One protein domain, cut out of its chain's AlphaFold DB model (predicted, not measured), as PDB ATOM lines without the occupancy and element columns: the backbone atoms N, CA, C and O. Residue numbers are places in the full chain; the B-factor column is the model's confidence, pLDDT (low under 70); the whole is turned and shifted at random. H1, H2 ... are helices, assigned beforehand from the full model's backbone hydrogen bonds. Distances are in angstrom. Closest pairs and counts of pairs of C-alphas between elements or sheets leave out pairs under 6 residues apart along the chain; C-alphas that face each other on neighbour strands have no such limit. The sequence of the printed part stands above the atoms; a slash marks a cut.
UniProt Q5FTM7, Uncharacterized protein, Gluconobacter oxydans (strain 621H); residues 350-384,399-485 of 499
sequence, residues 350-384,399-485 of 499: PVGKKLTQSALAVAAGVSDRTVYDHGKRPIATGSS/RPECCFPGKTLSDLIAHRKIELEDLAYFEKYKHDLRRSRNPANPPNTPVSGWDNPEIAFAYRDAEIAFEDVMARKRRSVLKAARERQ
ATOM      1  N   PRO A 350     311.718 340.176 388.742       77.69
ATOM      2  CA  PRO A 350     311.389 341.512 388.263       77.69
ATOM      3  C   PRO A 350     311.435 342.564 389.376       77.69
ATOM      4  O   PRO A 350     310.962 342.335 390.497       77.69
ATOM      5  N   VAL A 351     311.924 343.753 389.018       71.69
ATOM      6  CA  VAL A 351     311.929 344.948 389.873       71.69
ATOM      7  C   VAL A 351     310.496 345.336 390.254       71.69
ATOM      8  O   VAL A 351     309.569 345.238 389.451       71.69
ATOM      9  N   GLY A 352     310.295 345.725 391.515       71.56
ATOM     10  CA  GLY A 352     308.986 346.115 392.051       71.56
ATOM     11  C   GLY A 352     308.091 344.959 392.521       71.56
ATOM     12  O   GLY A 352     307.025 345.213 393.080       71.56
ATOM     13  N   LYS A 353     308.502 343.689 392.362       78.12
ATOM     14  CA  LYS A 353     307.789 342.538 392.951       78.12
ATOM     15  C   LYS A 353     308.504 342.004 394.185       78.12
ATOM     16  O   LYS A 353     309.693 341.705 394.149       78.12
ATOM     17  N   LYS A 354     307.748 341.765 395.260       84.19
ATOM     18  CA  LYS A 354     308.286 341.183 396.497       84.19
ATOM     19  C   LYS A 354     308.757 339.743 396.257       84.19
ATOM     20  O   LYS A 354     307.945 338.862 395.975       84.19
ATOM     21  N   LEU A 355     310.057 339.496 396.399       83.88
ATOM     22  CA  LEU A 355     310.635 338.154 396.335       83.88
ATOM     23  C   LEU A 355     310.364 337.412 397.656       83.88
ATOM     24  O   LEU A 355     311.063 337.598 398.650       83.88
ATOM     25  N   THR A 356     309.324 336.581 397.696       85.00
ATOM     26  CA  THR A 356     309.020 335.696 398.836       85.00
ATOM     27  C   THR A 356     309.145 334.232 398.432       85.00
ATOM     28  O   THR A 356     309.088 333.902 397.248       85.00
ATOM     29  N   GLN A 357     309.289 333.337 399.416       83.19
ATOM     30  CA  GLN A 357     309.317 331.892 399.171       83.19
ATOM     31  C   GLN A 357     308.076 331.432 398.393       83.19
ATOM     32  O   GLN A 357     308.217 330.732 397.393       83.19
ATOM     33  N   SER A 358     306.886 331.883 398.797       82.88
ATOM     34  CA  SER A 358     305.634 331.521 398.128       82.88
ATOM     35  C   SER A 358     305.527 332.119 396.726       82.88
ATOM     36  O   SER A 358     305.088 331.441 395.800       82.88
ATOM     37  N   ALA A 359     305.996 333.353 396.516       82.81
ATOM     38  CA  ALA A 359     306.032 333.932 395.174       82.81
ATOM     39  C   ALA A 359     306.972 333.141 394.248       82.81
ATOM     40  O   ALA A 359     306.620 332.850 393.102       82.81
ATOM     41  N   LEU A 360     308.142 332.740 394.754       81.69
ATOM     42  CA  LEU A 360     309.108 331.938 394.010       81.69
ATOM     43  C   LEU A 360     308.566 330.535 393.698       81.69
ATOM     44  O   LEU A 360     308.749 330.046 392.585       81.69
ATOM     45  N   ALA A 361     307.858 329.912 394.643       80.94
ATOM     46  CA  ALA A 361     307.208 328.617 394.454       80.94
ATOM     47  C   ALA A 361     306.164 328.667 393.330       80.94
ATOM     48  O   ALA A 361     306.200 327.839 392.415       80.94
ATOM     49  N   VAL A 362     305.306 329.696 393.338       78.69
ATOM     50  CA  VAL A 362     304.307 329.945 392.286       78.69
ATOM     51  C   VAL A 362     304.980 330.144 390.924       78.69
ATOM     52  O   VAL A 362     304.599 329.486 389.956       78.69
ATOM     53  N   ALA A 363     306.021 330.977 390.838       74.12
ATOM     54  CA  ALA A 363     306.744 331.226 389.585       74.12
ATOM     55  C   ALA A 363     307.465 329.971 389.047       74.12
ATOM     56  O   ALA A 363     307.521 329.716 387.839       74.12
ATOM     57  N   ALA A 364     307.996 329.143 389.946       75.88
ATOM     58  CA  ALA A 364     308.663 327.893 389.605       75.88
ATOM     59  C   ALA A 364     307.692 326.726 389.352       75.88
ATOM     60  O   ALA A 364     308.116 325.697 388.820       75.88
ATOM     61  N   GLY A 365     306.404 326.868 389.680       78.44
ATOM     62  CA  GLY A 365     305.419 325.788 389.593       78.44
ATOM     63  C   GLY A 365     305.733 324.620 390.532       78.44
ATOM     64  O   GLY A 365     305.541 323.463 390.156       78.44
ATOM     65  N   VAL A 366     306.270 324.912 391.719       84.38
ATOM     66  CA  VAL A 366     306.606 323.931 392.768       84.38
ATOM     67  C   VAL A 366     305.938 324.320 394.088       84.38
ATOM     68  O   VAL A 366     305.345 325.387 394.193       84.38
ATOM     69  N   SER A 367     306.008 323.453 395.100       82.06
ATOM     70  CA  SER A 367     305.470 323.772 396.430       82.06
ATOM     71  C   SER A 367     306.441 324.626 397.249       82.06
ATOM     72  O   SER A 367     307.659 324.528 397.072       82.06
ATOM     73  N   ASP A 368     305.920 325.381 398.218       78.75
ATOM     74  CA  ASP A 368     306.728 326.145 399.177       78.75
ATOM     75  C   ASP A 368     307.742 325.251 399.896       78.75
ATOM     76  O   ASP A 368     308.896 325.638 400.073       78.75
ATOM     77  N   ARG A 369     307.346 324.019 400.238       83.44
ATOM     78  CA  ARG A 369     308.233 323.024 400.852       83.44
ATOM     79  C   ARG A 369     309.416 322.678 399.950       83.44
ATOM     80  O   ARG A 369     310.539 322.595 400.425       83.44
ATOM     81  N   THR A 370     309.189 322.545 398.645       82.00
ATOM     82  CA  THR A 370     310.273 322.321 397.680       82.00
ATOM     83  C   THR A 370     311.236 323.508 397.648       82.00
ATOM     84  O   THR A 370     312.444 323.303 397.655       82.00
ATOM     85  N   VAL A 371     310.742 324.747 397.679       82.81
ATOM     86  CA  VAL A 371     311.625 325.925 397.753       82.81
ATOM     87  C   VAL A 371     312.436 325.928 399.052       82.81
ATOM     88  O   VAL A 371     313.632 326.187 399.006       82.81
ATOM     89  N   TYR A 372     311.827 325.571 400.186       85.44
ATOM     90  CA  TYR A 372     312.517 325.446 401.475       85.44
ATOM     91  C   TYR A 372     313.630 324.389 401.456       85.44
ATOM     92  O   TYR A 372     314.755 324.656 401.877       85.44
ATOM     93  N   ASP A 373     313.335 323.202 400.924       85.00
ATOM     94  CA  ASP A 373     314.275 322.078 400.866       85.00
ATOM     95  C   ASP A 373     315.477 322.386 399.960       85.00
ATOM     96  O   ASP A 373     316.615 322.026 400.272       85.00
ATOM     97  N   HIS A 374     315.237 323.083 398.847       83.62
ATOM     98  CA  HIS A 374     316.294 323.592 397.972       83.62
ATOM     99  C   HIS A 374     317.012 324.809 398.582       83.62
ATOM    100  O   HIS A 374     318.204 324.989 398.350       83.62
ATOM    101  N   GLY A 375     316.316 325.599 399.404       80.50
ATOM    102  CA  GLY A 375     316.816 326.786 400.099       80.50
ATOM    103  C   GLY A 375     318.030 326.523 400.980       80.50
ATOM    104  O   GLY A 375     318.905 327.376 401.068       80.50
ATOM    105  N   LYS A 376     318.096 325.345 401.610       80.81
ATOM    106  CA  LYS A 376     319.167 324.966 402.549       80.81
ATOM    107  C   LYS A 376     320.355 324.262 401.901       80.81
ATOM    108  O   LYS A 376     321.311 323.918 402.589       80.81
ATOM    109  N   ARG A 377     320.268 323.957 400.607       76.81
ATOM    110  CA  ARG A 377     321.284 323.163 399.915       76.81
ATOM    111  C   ARG A 377     322.228 324.070 399.128       76.81
ATOM    112  O   ARG A 377     321.772 325.085 398.596       76.81
ATOM    113  N   PRO A 378     323.520 323.707 399.030       73.56
ATOM    114  CA  PRO A 378     324.463 324.442 398.201       73.56
ATOM    115  C   PRO A 378     323.982 324.482 396.754       73.56
ATOM    116  O   PRO A 378     323.476 323.484 396.223       73.56
ATOM    117  N   ILE A 379     324.153 325.633 396.109       68.19
ATOM    118  CA  ILE A 379     323.952 325.743 394.669       68.19
ATOM    119  C   ILE A 379     325.030 324.885 394.005       68.19
ATOM    120  O   ILE A 379     326.219 325.046 394.271       68.19
ATOM    121  N   ALA A 380     324.609 323.934 393.169       60.16
ATOM    122  CA  ALA A 380     325.537 323.078 392.444       60.16
ATOM    123  C   ALA A 380     326.326 323.934 391.444       60.16
ATOM    124  O   ALA A 380     325.798 324.330 390.407       60.16
ATOM    125  N   THR A 381     327.579 324.237 391.771       51.06
ATOM    126  CA  THR A 381     328.516 324.921 390.885       51.06
ATOM    127  C   THR A 381     328.992 323.966 389.789       51.06
ATOM    128  O   THR A 381     329.365 322.827 390.060       51.06
ATOM    129  N   GLY A 382     329.004 324.431 388.534       44.31
ATOM    130  CA  GLY A 382     329.782 323.776 387.475       44.31
ATOM    131  C   GLY A 382     329.037 322.845 386.512       44.31
ATOM    132  O   GLY A 382     329.597 321.827 386.116       44.31
ATOM    133  N   SER A 383     327.838 323.194 386.033       34.34
ATOM    134  CA  SER A 383     327.319 322.579 384.796       34.34
ATOM    135  C   SER A 383     327.165 323.617 383.689       34.34
ATOM    136  O   SER A 383     326.079 324.127 383.424       34.34
ATOM    137  N   SER A 384     328.273 323.908 383.015       37.62
ATOM    138  CA  SER A 384     328.261 324.499 381.683       37.62
ATOM    139  C   SER A 384     327.467 323.592 380.730       37.62
ATOM    140  O   SER A 384     327.785 322.410 380.628       37.62
ATOM    141  N   ARG A 399     327.362 334.932 384.885       47.19
ATOM    142  CA  ARG A 399     326.855 333.639 385.362       47.19
ATOM    143  C   ARG A 399     326.727 333.720 386.893       47.19
ATOM    144  O   ARG A 399     327.761 333.802 387.552       47.19
ATOM    145  N   PRO A 400     325.521 333.618 387.477       45.66
ATOM    146  CA  PRO A 400     325.336 333.655 388.932       45.66
ATOM    147  C   PRO A 400     326.146 332.556 389.639       45.66
ATOM    148  O   PRO A 400     326.614 332.720 390.760       45.66
ATOM    149  N   GLU A 401     326.376 331.445 388.935       44.53
ATOM    150  CA  GLU A 401     327.187 330.304 389.371       44.53
ATOM    151  C   GLU A 401     328.677 330.645 389.577       44.53
ATOM    152  O   GLU A 401     329.366 329.922 390.291       44.53
ATOM    153  N   CYS A 402     329.181 331.733 388.979       42.38
ATOM    154  CA  CYS A 402     330.572 332.178 389.118       42.38
ATOM    155  C   CYS A 402     330.792 333.119 390.316       42.38
ATOM    156  O   CYS A 402     331.916 333.203 390.802       42.38
ATOM    157  N   CYS A 403     329.744 333.779 390.824       45.81
ATOM    158  CA  CYS A 403     329.843 334.754 391.921       45.81
ATOM    159  C   CYS A 403     329.479 334.171 393.302       45.81
ATOM    160  O   CYS A 403     329.644 334.838 394.319       45.81
ATOM    161  N   PHE A 404     328.989 332.925 393.363       53.94
ATOM    162  CA  PHE A 404     328.457 332.327 394.597       53.94
ATOM    163  C   PHE A 404     328.909 330.872 394.848       53.94
ATOM    164  O   PHE A 404     328.067 329.994 395.061       53.94
ATOM    165  N   PRO A 405     330.221 330.563 394.853       51.00
ATOM    166  CA  PRO A 405     330.686 329.229 395.225       51.00
ATOM    167  C   PRO A 405     330.325 328.913 396.686       51.00
ATOM    168  O   PRO A 405     330.573 329.706 397.589       51.00
ATOM    169  N   GLY A 406     329.713 327.748 396.919       55.44
ATOM    170  CA  GLY A 406     329.394 327.249 398.264       55.44
ATOM    171  C   GLY A 406     328.189 327.894 398.961       55.44
ATOM    172  O   GLY A 406     327.814 327.426 400.033       55.44
ATOM    173  N   LYS A 407     327.547 328.912 398.368       68.38
ATOM    174  CA  LYS A 407     326.350 329.544 398.948       68.38
ATOM    175  C   LYS A 407     325.064 328.792 398.587       68.38
ATOM    176  O   LYS A 407     324.990 328.056 397.599       68.38
ATOM    177  N   THR A 408     324.047 328.952 399.422       81.44
ATOM    178  CA  THR A 408     322.736 328.315 399.271       81.44
ATOM    179  C   THR A 408     321.778 329.171 398.441       81.44
ATOM    180  O   THR A 408     321.996 330.362 398.222       81.44
ATOM    181  N   LEU A 409     320.662 328.581 397.999       80.19
ATOM    182  CA  LEU A 409     319.586 329.343 397.355       80.19
ATOM    183  C   LEU A 409     319.009 330.426 398.289       80.19
ATOM    184  O   LEU A 409     318.588 331.474 397.805       80.19
ATOM    185  N   SER A 410     319.013 330.213 399.610       82.00
ATOM    186  CA  SER A 410     318.560 331.232 400.571       82.00
ATOM    187  C   SER A 410     319.468 332.460 400.576       82.00
ATOM    188  O   SER A 410     318.964 333.581 400.610       82.00
ATOM    189  N   ASP A 411     320.781 332.254 400.463       78.38
ATOM    190  CA  ASP A 411     321.754 333.347 400.399       78.38
ATOM    191  C   ASP A 411     321.570 334.164 399.118       78.38
ATOM    192  O   ASP A 411     321.581 335.392 399.154       78.38
ATOM    193  N   LEU A 412     321.315 333.487 397.992       79.06
ATOM    194  CA  LEU A 412     321.013 334.145 396.721       79.06
ATOM    195  C   LEU A 412     319.716 334.967 396.798       79.06
ATOM    196  O   LEU A 412     319.662 336.085 396.294       79.06
ATOM    197  N   ILE A 413     318.674 334.438 397.449       81.94
ATOM    198  CA  ILE A 413     317.411 335.161 397.667       81.94
ATOM    199  C   ILE A 413     317.638 336.399 398.538       81.94
ATOM    200  O   ILE A 413     317.081 337.454 398.243       81.94
ATOM    201  N   ALA A 414     318.417 336.277 399.615       81.44
ATOM    202  CA  ALA A 414     318.733 337.398 400.493       81.44
ATOM    203  C   ALA A 414     319.518 338.482 399.744       81.44
ATOM    204  O   ALA A 414     319.129 339.645 399.784       81.44
ATOM    205  N   HIS A 415     320.545 338.089 398.989       79.00
ATOM    206  CA  HIS A 415     321.338 339.011 398.181       79.00
ATOM    207  C   HIS A 415     320.480 339.738 397.142       79.00
ATOM    208  O   HIS A 415     320.473 340.963 397.083       79.00
ATOM    209  N   ARG A 416     319.669 338.997 396.374       83.25
ATOM    210  CA  ARG A 416     318.806 339.588 395.346       83.25
ATOM    211  C   ARG A 416     317.748 340.528 395.927       83.25
ATOM    212  O   ARG A 416     317.361 341.477 395.263       83.25
ATOM    213  N   LYS A 417     317.262 340.295 397.150       82.81
ATOM    214  CA  LYS A 417     316.348 341.245 397.811       82.81
ATOM    215  C   LYS A 417     317.004 342.605 398.024       82.81
ATOM    216  O   LYS A 417     316.377 343.601 397.689       82.81
ATOM    217  N   ILE A 418     318.243 342.620 398.514       80.50
ATOM    218  CA  ILE A 418     319.008 343.856 398.733       80.50
ATOM    219  C   ILE A 418     319.215 344.576 397.393       80.50
ATOM    220  O   ILE A 418     318.930 345.761 397.283       80.50
ATOM    221  N   GLU A 419     319.585 343.842 396.339       81.19
ATOM    222  CA  GLU A 419     319.723 344.408 394.988       81.19
ATOM    223  C   GLU A 419     318.427 345.054 394.468       81.19
ATOM    224  O   GLU A 419     318.444 346.138 393.889       81.19
ATOM    225  N   LEU A 420     317.281 344.393 394.664       81.94
ATOM    226  CA  LEU A 420     315.981 344.921 394.242       81.94
ATOM    227  C   LEU A 420     315.571 346.161 395.050       81.94
ATOM    228  O   LEU A 420     314.890 347.035 394.509       81.94
ATOM    229  N   GLU A 421     315.960 346.233 396.323       85.75
ATOM    230  CA  GLU A 421     315.750 347.402 397.182       85.75
ATOM    231  C   GLU A 421     316.609 348.590 396.727       85.75
ATOM    232  O   GLU A 421     316.072 349.689 396.586       85.75
ATOM    233  N   ASP A 422     317.884 348.363 396.394       78.62
ATOM    234  CA  ASP A 422     318.779 349.389 395.844       78.62
ATOM    235  C   ASP A 422     318.268 349.924 394.495       78.62
ATOM    236  O   ASP A 422     318.154 351.137 394.300       78.62
ATOM    237  N   LEU A 423     317.863 349.043 393.571       82.94
ATOM    238  CA  LEU A 423     317.289 349.458 392.282       82.94
ATOM    239  C   LEU A 423     316.008 350.289 392.460       82.94
ATOM    240  O   LEU A 423     315.829 351.318 391.803       82.94
ATOM    241  N   ALA A 424     315.119 349.871 393.366       85.75
ATOM    242  CA  ALA A 424     313.906 350.621 393.674       85.75
ATOM    243  C   ALA A 424     314.216 351.983 394.321       85.75
ATOM    244  O   ALA A 424     313.534 352.971 394.029       85.75
ATOM    245  N   TYR A 425     315.249 352.052 395.166       87.62
ATOM    246  CA  TYR A 425     315.726 353.296 395.763       87.62
ATOM    247  C   TYR A 425     316.210 354.282 394.695       87.62
ATOM    248  O   TYR A 425     315.744 355.421 394.693       87.62
ATOM    249  N   PHE A 426     317.073 353.868 393.760       83.81
ATOM    250  CA  PHE A 426     317.606 354.774 392.735       83.81
ATOM    251  C   PHE A 426     316.527 355.287 391.778       83.81
ATOM    252  O   PHE A 426     316.523 356.470 391.430       83.81
ATOM    253  N   GLU A 427     315.568 354.442 391.390       86.31
ATOM    254  CA  GLU A 427     314.420 354.884 390.589       86.31
ATOM    255  C   GLU A 427     313.576 355.928 391.324       86.31
ATOM    256  O   GLU A 427     313.260 356.992 390.776       86.31
ATOM    257  N   LYS A 428     313.265 355.677 392.600       86.56
ATOM    258  CA  LYS A 428     312.536 356.638 393.429       86.56
ATOM    259  C   LYS A 428     313.324 357.936 393.612       86.56
ATOM    260  O   LYS A 428     312.756 359.012 393.459       86.56
ATOM    261  N   TYR A 429     314.625 357.846 393.870       85.69
ATOM    262  CA  TYR A 429     315.500 359.002 394.042       85.69
ATOM    263  C   TYR A 429     315.513 359.890 392.789       85.69
ATOM    264  O   TYR A 429     315.275 361.094 392.888       85.69
ATOM    265  N   LYS A 430     315.676 359.309 391.590       86.31
ATOM    266  CA  LYS A 430     315.584 360.048 390.315       86.31
ATOM    267  C   LYS A 430     314.233 360.740 390.152       86.31
ATOM    268  O   LYS A 430     314.159 361.876 389.679       86.31
ATOM    269  N   HIS A 431     313.153 360.062 390.522       85.19
ATOM    270  CA  HIS A 431     311.816 360.630 390.454       85.19
ATOM    271  C   HIS A 431     311.626 361.795 391.446       85.19
ATOM    272  O   HIS A 431     311.055 362.824 391.078       85.19
ATOM    273  N   ASP A 432     312.154 361.682 392.662       83.44
ATOM    274  CA  ASP A 432     312.091 362.732 393.683       83.44
ATOM    275  C   ASP A 432     312.945 363.956 393.299       83.44
ATOM    276  O   ASP A 432     312.496 365.095 393.460       83.44
ATOM    277  N   LEU A 433     314.113 363.750 392.673       81.75
ATOM    278  CA  LEU A 433     314.936 364.824 392.098       81.75
ATOM    279  C   LEU A 433     314.192 365.647 391.041       81.75
ATOM    280  O   LEU A 433     314.352 366.864 390.977       81.75
ATOM    281  N   ARG A 434     313.356 365.005 390.215       77.19
ATOM    282  CA  ARG A 434     312.542 365.713 389.212       77.19
ATOM    283  C   ARG A 434     311.476 366.606 389.849       77.19
ATOM    284  O   ARG A 434     311.043 367.563 389.212       77.19
ATOM    285  N   ARG A 435     311.032 366.290 391.070       76.12
ATOM    286  CA  ARG A 435     309.938 366.990 391.764       76.12
ATOM    287  C   ARG A 435     310.416 368.039 392.767       76.12
ATOM    288  O   ARG A 435     309.692 369.000 393.010       76.12
ATOM    289  N   SER A 436     311.605 367.885 393.348       68.06
ATOM    290  CA  SER A 436     312.124 368.813 394.360       68.06
ATOM    291  C   SER A 436     313.013 369.909 393.762       68.06
ATOM    292  O   SER A 436     313.970 369.638 393.044       68.06
ATOM    293  N   ARG A 437     312.752 371.175 394.129       57.62
ATOM    294  CA  ARG A 437     313.601 372.335 393.774       57.62
ATOM    295  C   ARG A 437     314.933 372.386 394.543       57.62
ATOM    296  O   ARG A 437     315.804 373.168 394.169       57.62
ATOM    297  N   ASN A 438     315.096 371.583 395.598       60.12
ATOM    298  CA  ASN A 438     316.304 371.522 396.426       60.12
ATOM    299  C   ASN A 438     316.622 370.062 396.796       60.12
ATOM    300  O   ASN A 438     316.057 369.550 397.765       60.12
ATOM    301  N   PRO A 439     317.514 369.376 396.065       59.88
ATOM    302  CA  PRO A 439     318.040 368.096 396.519       59.88
ATOM    303  C   PRO A 439     319.075 368.332 397.624       59.88
ATOM    304  O   PRO A 439     319.984 369.145 397.457       59.88
ATOM    305  N   ALA A 440     318.908 367.673 398.772       60.03
ATOM    306  CA  ALA A 440     319.768 367.909 399.930       60.03
ATOM    307  C   ALA A 440     321.121 367.184 399.826       60.03
ATOM    308  O   ALA A 440     322.115 367.750 400.258       60.03
ATOM    309  N   ASN A 441     321.178 365.986 399.222       77.12
ATOM    310  CA  ASN A 441     322.367 365.123 399.213       77.12
ATOM    311  C   ASN A 441     322.473 364.285 397.918       77.12
ATOM    312  O   ASN A 441     321.428 364.001 397.320       77.12
ATOM    313  N   PRO A 442     323.692 363.867 397.508       78.75
ATOM    314  CA  PRO A 442     323.901 362.877 396.441       78.75
ATOM    315  C   PRO A 442     323.247 361.518 396.779       78.75
ATOM    316  O   PRO A 442     322.902 361.289 397.944       78.75
ATOM    317  N   PRO A 443     323.039 360.623 395.791       81.75
ATOM    318  CA  PRO A 443     322.495 359.291 396.052       81.75
ATOM    319  C   PRO A 443     323.425 358.486 396.969       81.75
ATOM    320  O   PRO A 443     324.648 358.582 396.872       81.75
ATOM    321  N   ASN A 444     322.847 357.668 397.851       78.38
ATOM    322  CA  ASN A 444     323.626 356.767 398.698       78.38
ATOM    323  C   ASN A 444     324.294 355.669 397.857       78.38
ATOM    324  O   ASN A 444     323.751 355.234 396.842       78.38
ATOM    325  N   THR A 445     325.448 355.180 398.308       76.25
ATOM    326  CA  THR A 445     326.093 353.997 397.722       76.25
ATOM    327  C   THR A 445     325.223 352.747 397.919       76.25
ATOM    328  O   THR A 445     324.612 352.622 398.985       76.25
ATOM    329  N   PRO A 446     325.187 351.813 396.950       75.44
ATOM    330  CA  PRO A 446     324.358 350.612 397.029       75.44
ATOM    331  C   PRO A 446     324.797 349.686 398.167       75.44
ATOM    332  O   PRO A 446     325.989 349.425 398.350       75.44
ATOM    333  N   VAL A 447     323.829 349.153 398.911       73.75
ATOM    334  CA  VAL A 447     324.066 348.217 400.020       73.75
ATOM    335  C   VAL A 447     324.458 346.832 399.498       73.75
ATOM    336  O   VAL A 447     325.233 346.124 400.140       73.75
ATOM    337  N   SER A 448     323.984 346.452 398.310       68.19
ATOM    338  CA  SER A 448     324.355 345.207 397.631       68.19
ATOM    339  C   SER A 448     325.790 345.195 397.096       68.19
ATOM    340  O   SER A 448     326.242 344.169 396.594       68.19
ATOM    341  N   GLY A 449     326.495 346.329 397.139       67.00
ATOM    342  CA  GLY A 449     327.797 346.495 396.498       67.00
ATOM    343  C   GLY A 449     327.711 346.703 394.981       67.00
ATOM    344  O   GLY A 449     326.639 346.930 394.420       67.00
ATOM    345  N   TRP A 450     328.872 346.649 394.323       61.84
ATOM    346  CA  TRP A 450     329.071 347.068 392.925       61.84
ATOM    347  C   TRP A 450     329.167 345.915 391.921       61.84
ATOM    348  O   TRP A 450     329.328 346.151 390.726       61.84
ATOM    349  N   ASP A 451     329.067 344.673 392.392       60.56
ATOM    350  CA  ASP A 451     329.257 343.482 391.558       60.56
ATOM    351  C   ASP A 451     328.134 343.302 390.523       60.56
ATOM    352  O   ASP A 451     328.313 342.617 389.513       60.56
ATOM    353  N   ASN A 452     326.977 343.931 390.756       63.84
ATOM    354  CA  ASN A 452     325.866 343.941 389.819       63.84
ATOM    355  C   ASN A 452     325.925 345.193 388.914       63.84
ATOM    356  O   ASN A 452     325.739 346.317 389.394       63.84
ATOM    357  N   PRO A 453     326.117 345.028 387.595       62.84
ATOM    358  CA  PRO A 453     326.222 346.146 386.667       62.84
ATOM    359  C   PRO A 453     324.920 346.939 386.537       62.84
ATOM    360  O   PRO A 453     324.990 348.148 386.355       62.84
ATOM    361  N   GLU A 454     323.743 346.318 386.686       70.62
ATOM    362  CA  GLU A 454     322.465 347.048 386.680       70.62
ATOM    363  C   GLU A 454     322.416 348.080 387.814       70.62
ATOM    364  O   GLU A 454     321.923 349.189 387.629       70.62
ATOM    365  N   ILE A 455     322.981 347.735 388.972       67.44
ATOM    366  CA  ILE A 455     323.041 348.604 390.150       67.44
ATOM    367  C   ILE A 455     324.080 349.700 389.953       67.44
ATOM    368  O   ILE A 455     323.798 350.864 390.232       67.44
ATOM    369  N   ALA A 456     325.250 349.356 389.408       68.56
ATOM    370  CA  ALA A 456     326.273 350.338 389.064       68.56
ATOM    371  C   ALA A 456     325.749 351.373 388.047       68.56
ATOM    372  O   ALA A 456     325.952 352.574 388.232       68.56
ATOM    373  N   PHE A 457     325.018 350.928 387.017       73.62
ATOM    374  CA  PHE A 457     324.362 351.817 386.055       73.62
ATOM    375  C   PHE A 457     323.253 352.649 386.704       73.62
ATOM    376  O   PHE A 457     323.221 353.860 386.508       73.62
ATOM    377  N   ALA A 458     322.383 352.046 387.519       71.38
ATOM    378  CA  ALA A 458     321.310 352.770 388.198       71.38
ATOM    379  C   ALA A 458     321.842 353.863 389.141       71.38
ATOM    380  O   ALA A 458     321.303 354.973 389.157       71.38
ATOM    381  N   TYR A 459     322.921 353.576 389.878       78.81
ATOM    382  CA  TYR A 459     323.628 354.561 390.693       78.81
ATOM    383  C   TYR A 459     324.212 355.680 389.824       78.81
ATOM    384  O   TYR A 459     323.991 356.855 390.111       78.81
ATOM    385  N   ARG A 460     324.911 355.335 388.734       74.69
ATOM    386  CA  ARG A 460     325.529 356.327 387.843       74.69
ATOM    387  C   ARG A 460     324.491 357.241 387.193       74.69
ATOM    388  O   ARG A 460     324.692 358.450 387.137       74.69
ATOM    389  N   ASP A 461     323.363 356.693 386.761       79.75
ATOM    390  CA  ASP A 461     322.244 357.470 386.230       79.75
ATOM    391  C   ASP A 461     321.647 358.411 387.286       79.75
ATOM    392  O   ASP A 461     321.284 359.549 386.980       79.75
ATOM    393  N   ALA A 462     321.534 357.951 388.536       80.06
ATOM    394  CA  ALA A 462     321.070 358.776 389.648       80.06
ATOM    395  C   ALA A 462     322.056 359.909 389.979       80.06
ATOM    396  O   ALA A 462     321.628 361.032 390.251       80.06
ATOM    397  N   GLU A 463     323.358 359.639 389.909       82.44
ATOM    398  CA  GLU A 463     324.428 360.621 390.093       82.44
ATOM    399  C   GLU A 463     324.408 361.685 388.986       82.44
ATOM    400  O   GLU A 463     324.370 362.878 389.288       82.44
ATOM    401  N   ILE A 464     324.313 361.278 387.714       81.94
ATOM    402  CA  ILE A 464     324.187 362.199 386.571       81.94
ATOM    403  C   ILE A 464     322.938 363.075 386.722       81.94
ATOM    404  O   ILE A 464     322.996 364.292 386.540       81.94
ATOM    405  N   ALA A 465     321.803 362.482 387.104       82.38
ATOM    406  CA  ALA A 465     320.572 363.232 387.336       82.38
ATOM    407  C   ALA A 465     320.727 364.271 388.461       82.38
ATOM    408  O   ALA A 465     320.194 365.380 388.360       82.38
ATOM    409  N   PHE A 466     321.464 363.938 389.524       85.50
ATOM    410  CA  PHE A 466     321.780 364.867 390.604       85.50
ATOM    411  C   PHE A 466     322.689 366.012 390.129       85.50
ATOM    412  O   PHE A 466     322.373 367.184 390.363       85.50
ATOM    413  N   GLU A 467     323.777 365.702 389.417       82.56
ATOM    414  CA  GLU A 467     324.702 366.695 388.855       82.56
ATOM    415  C   GLU A 467     323.988 367.677 387.920       82.56
ATOM    416  O   GLU A 467     324.192 368.890 388.019       82.56
ATOM    417  N   ASP A 468     323.081 367.181 387.077       84.31
ATOM    418  CA  ASP A 468     322.268 367.992 386.174       84.31
ATOM    419  C   ASP A 468     321.392 369.003 386.924       84.31
ATOM    420  O   ASP A 468     321.329 370.186 386.555       84.31
ATOM    421  N   VAL A 469     320.720 368.566 387.996       83.12
ATOM    422  CA  VAL A 469     319.904 369.449 388.843       83.12
ATOM    423  C   VAL A 469     320.785 370.506 389.512       83.12
ATOM    424  O   VAL A 469     320.452 371.698 389.489       83.12
ATOM    425  N   MET A 470     321.948 370.112 390.033       81.56
ATOM    426  CA  MET A 470     322.905 371.036 390.646       81.56
ATOM    427  C   MET A 470     323.466 372.046 389.635       81.56
ATOM    428  O   MET A 470     323.551 373.242 389.936       81.56
ATOM    429  N   ALA A 471     323.778 371.618 388.412       81.12
ATOM    430  CA  ALA A 471     324.250 372.481 387.334       81.12
ATOM    431  C   ALA A 471     323.176 373.478 386.875       81.12
ATOM    432  O   ALA A 471     323.480 374.647 386.619       81.12
ATOM    433  N   ARG A 472     321.903 373.061 386.786       81.31
ATOM    434  CA  ARG A 472     320.772 373.968 386.501       81.31
ATOM    435  C   ARG A 472     320.611 375.014 387.598       81.31
ATOM    436  O   ARG A 472     320.457 376.195 387.286       81.31
ATOM    437  N   LYS A 473     320.722 374.616 388.867       79.69
ATOM    438  CA  LYS A 473     320.663 375.541 390.006       79.69
ATOM    439  C   LYS A 473     321.807 376.556 389.974       79.69
ATOM    440  O   LYS A 473     321.546 377.752 390.074       79.69
ATOM    441  N   ARG A 474     323.052 376.111 389.755       81.25
ATOM    442  CA  ARG A 474     324.217 377.005 389.598       81.25
ATOM    443  C   ARG A 474     324.011 378.007 388.461       81.25
ATOM    444  O   ARG A 474     324.214 379.201 388.665       81.25
ATOM    445  N   ARG A 475     323.534 377.554 387.294       83.19
ATOM    446  CA  ARG A 475     323.201 378.432 386.155       83.19
ATOM    447  C   ARG A 475     322.102 379.438 386.492       83.19
ATOM    448  O   ARG A 475     322.239 380.607 386.148       83.19
ATOM    449  N   SER A 476     321.050 379.015 387.193       81.06
ATOM    450  CA  SER A 476     319.973 379.905 387.637       81.06
ATOM    451  C   SER A 476     320.471 380.972 388.613       81.06
ATOM    452  O   SER A 476     320.078 382.127 388.494       81.06
ATOM    453  N   VAL A 477     321.345 380.605 389.556       82.19
ATOM    454  CA  VAL A 477     321.942 381.546 390.520       82.19
ATOM    455  C   VAL A 477     322.856 382.542 389.805       82.19
ATOM    456  O   VAL A 477     322.745 383.739 390.043       82.19
ATOM    457  N   LEU A 478     323.711 382.076 388.887       81.19
ATOM    458  CA  LEU A 478     324.583 382.945 388.087       81.19
ATOM    459  C   LEU A 478     323.787 383.893 387.181       81.19
ATOM    460  O   LEU A 478     324.155 385.057 387.048       81.19
ATOM    461  N   LYS A 479     322.689 383.417 386.579       83.31
ATOM    462  CA  LYS A 479     321.779 384.252 385.785       83.31
ATOM    463  C   LYS A 479     321.137 385.337 386.651       83.31
ATOM    464  O   LYS A 479     321.246 386.504 386.299       83.31
ATOM    465  N   ALA A 480     320.584 384.972 387.809       79.44
ATOM    466  CA  ALA A 480     320.008 385.934 388.748       79.44
ATOM    467  C   ALA A 480     321.050 386.949 389.263       79.44
ATOM    468  O   ALA A 480     320.744 388.125 389.423       79.44
ATOM    469  N   ALA A 481     322.297 386.522 389.495       77.38
ATOM    470  CA  ALA A 481     323.384 387.421 389.882       77.38
ATOM    471  C   ALA A 481     323.760 388.404 388.756       77.38
ATOM    472  O   ALA A 481     323.946 389.589 389.025       77.38
ATOM    473  N   ARG A 482     323.820 387.941 387.497       75.81
ATOM    474  CA  ARG A 482     324.054 388.801 386.323       75.81
ATOM    475  C   ARG A 482     322.907 389.780 386.074       75.81
ATOM    476  O   ARG A 482     323.168 390.936 385.774       75.81
ATOM    477  N   GLU A 483     321.659 389.341 386.216       77.50
ATOM    478  CA  GLU A 483     320.477 390.207 386.091       77.50
ATOM    479  C   GLU A 483     320.499 391.324 387.144       77.50
ATOM    480  O   GLU A 483     320.337 392.486 386.789       77.50
ATOM    481  N   ARG A 484     320.851 391.013 388.400       73.44
ATOM    482  CA  ARG A 484     321.046 392.031 389.448       73.44
ATOM    483  C   ARG A 484     322.190 393.001 389.150       73.44
ATOM    484  O   ARG A 484     322.075 394.181 389.457       73.44
ATOM    485  N   GLN A 485     323.293 392.536 388.556       71.31
ATOM    486  CA  GLN A 485     324.389 393.421 388.130       71.31
ATOM    487  C   GLN A 485     323.974 394.349 386.976       71.31
ATOM    488  O   GLN A 485     324.394 395.502 386.950       71.31
TER     489      GLN A 485
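This is residues 350 to 384 and 399 to 485 of the 499 residues of an uncharacterized protein of Gluconobacter oxydans (strain 621H) (UniProt Q5FTM7). Two long helices, H5 and H4, run the same way side by side but shifted lengthwise, making a long rod. Residues 474 to 485 of H5 stick out at one end; the small helices H1, H2 and H3 lie toward the other. The 122 printed residues include five named helices, H1 to H5 in chain order, and no named strand: all helix, extended, with radius of gyration of the C-alphas 21.0 A and spans of 73 by 26 by 20 A.

Look first at H5, residues 453 to 485, whose residues 454 to 469 alone touch H4, residues 409 to 435, closest at the C-alphas of Lys 430 and Ala 462, 5.7 A. They run the same way at a shallow tilt of 17 degrees. Residues 409 to 410 of H4 only just touch H2, residues 368 to 375, with 3 pairs of C-alphas within 8 A. H2 touches H1, residues 357 to 364, about perpendicular at 87 degrees, closest at C-alphas 361 and 368, 5.4 A. H3, residues 400 to 403, touches no helix and is too short for an O i to N i+4 pair; in the others each such pair is within hydrogen-bond range.

Find C-alpha 453 at (326.222, 346.146, 386.667); H5 runs 47.3 A to C-alpha 485 at (324.389, 393.421, 388.130). H4 runs 39.3 A from C-alpha 409.

Residues 385 to 398 are cut out, a 10.0 A gap between C-alphas 384 and 399. The H4 to H5 link is long. In this model 28 residues have pLDDT under 70, among them 399 to 407.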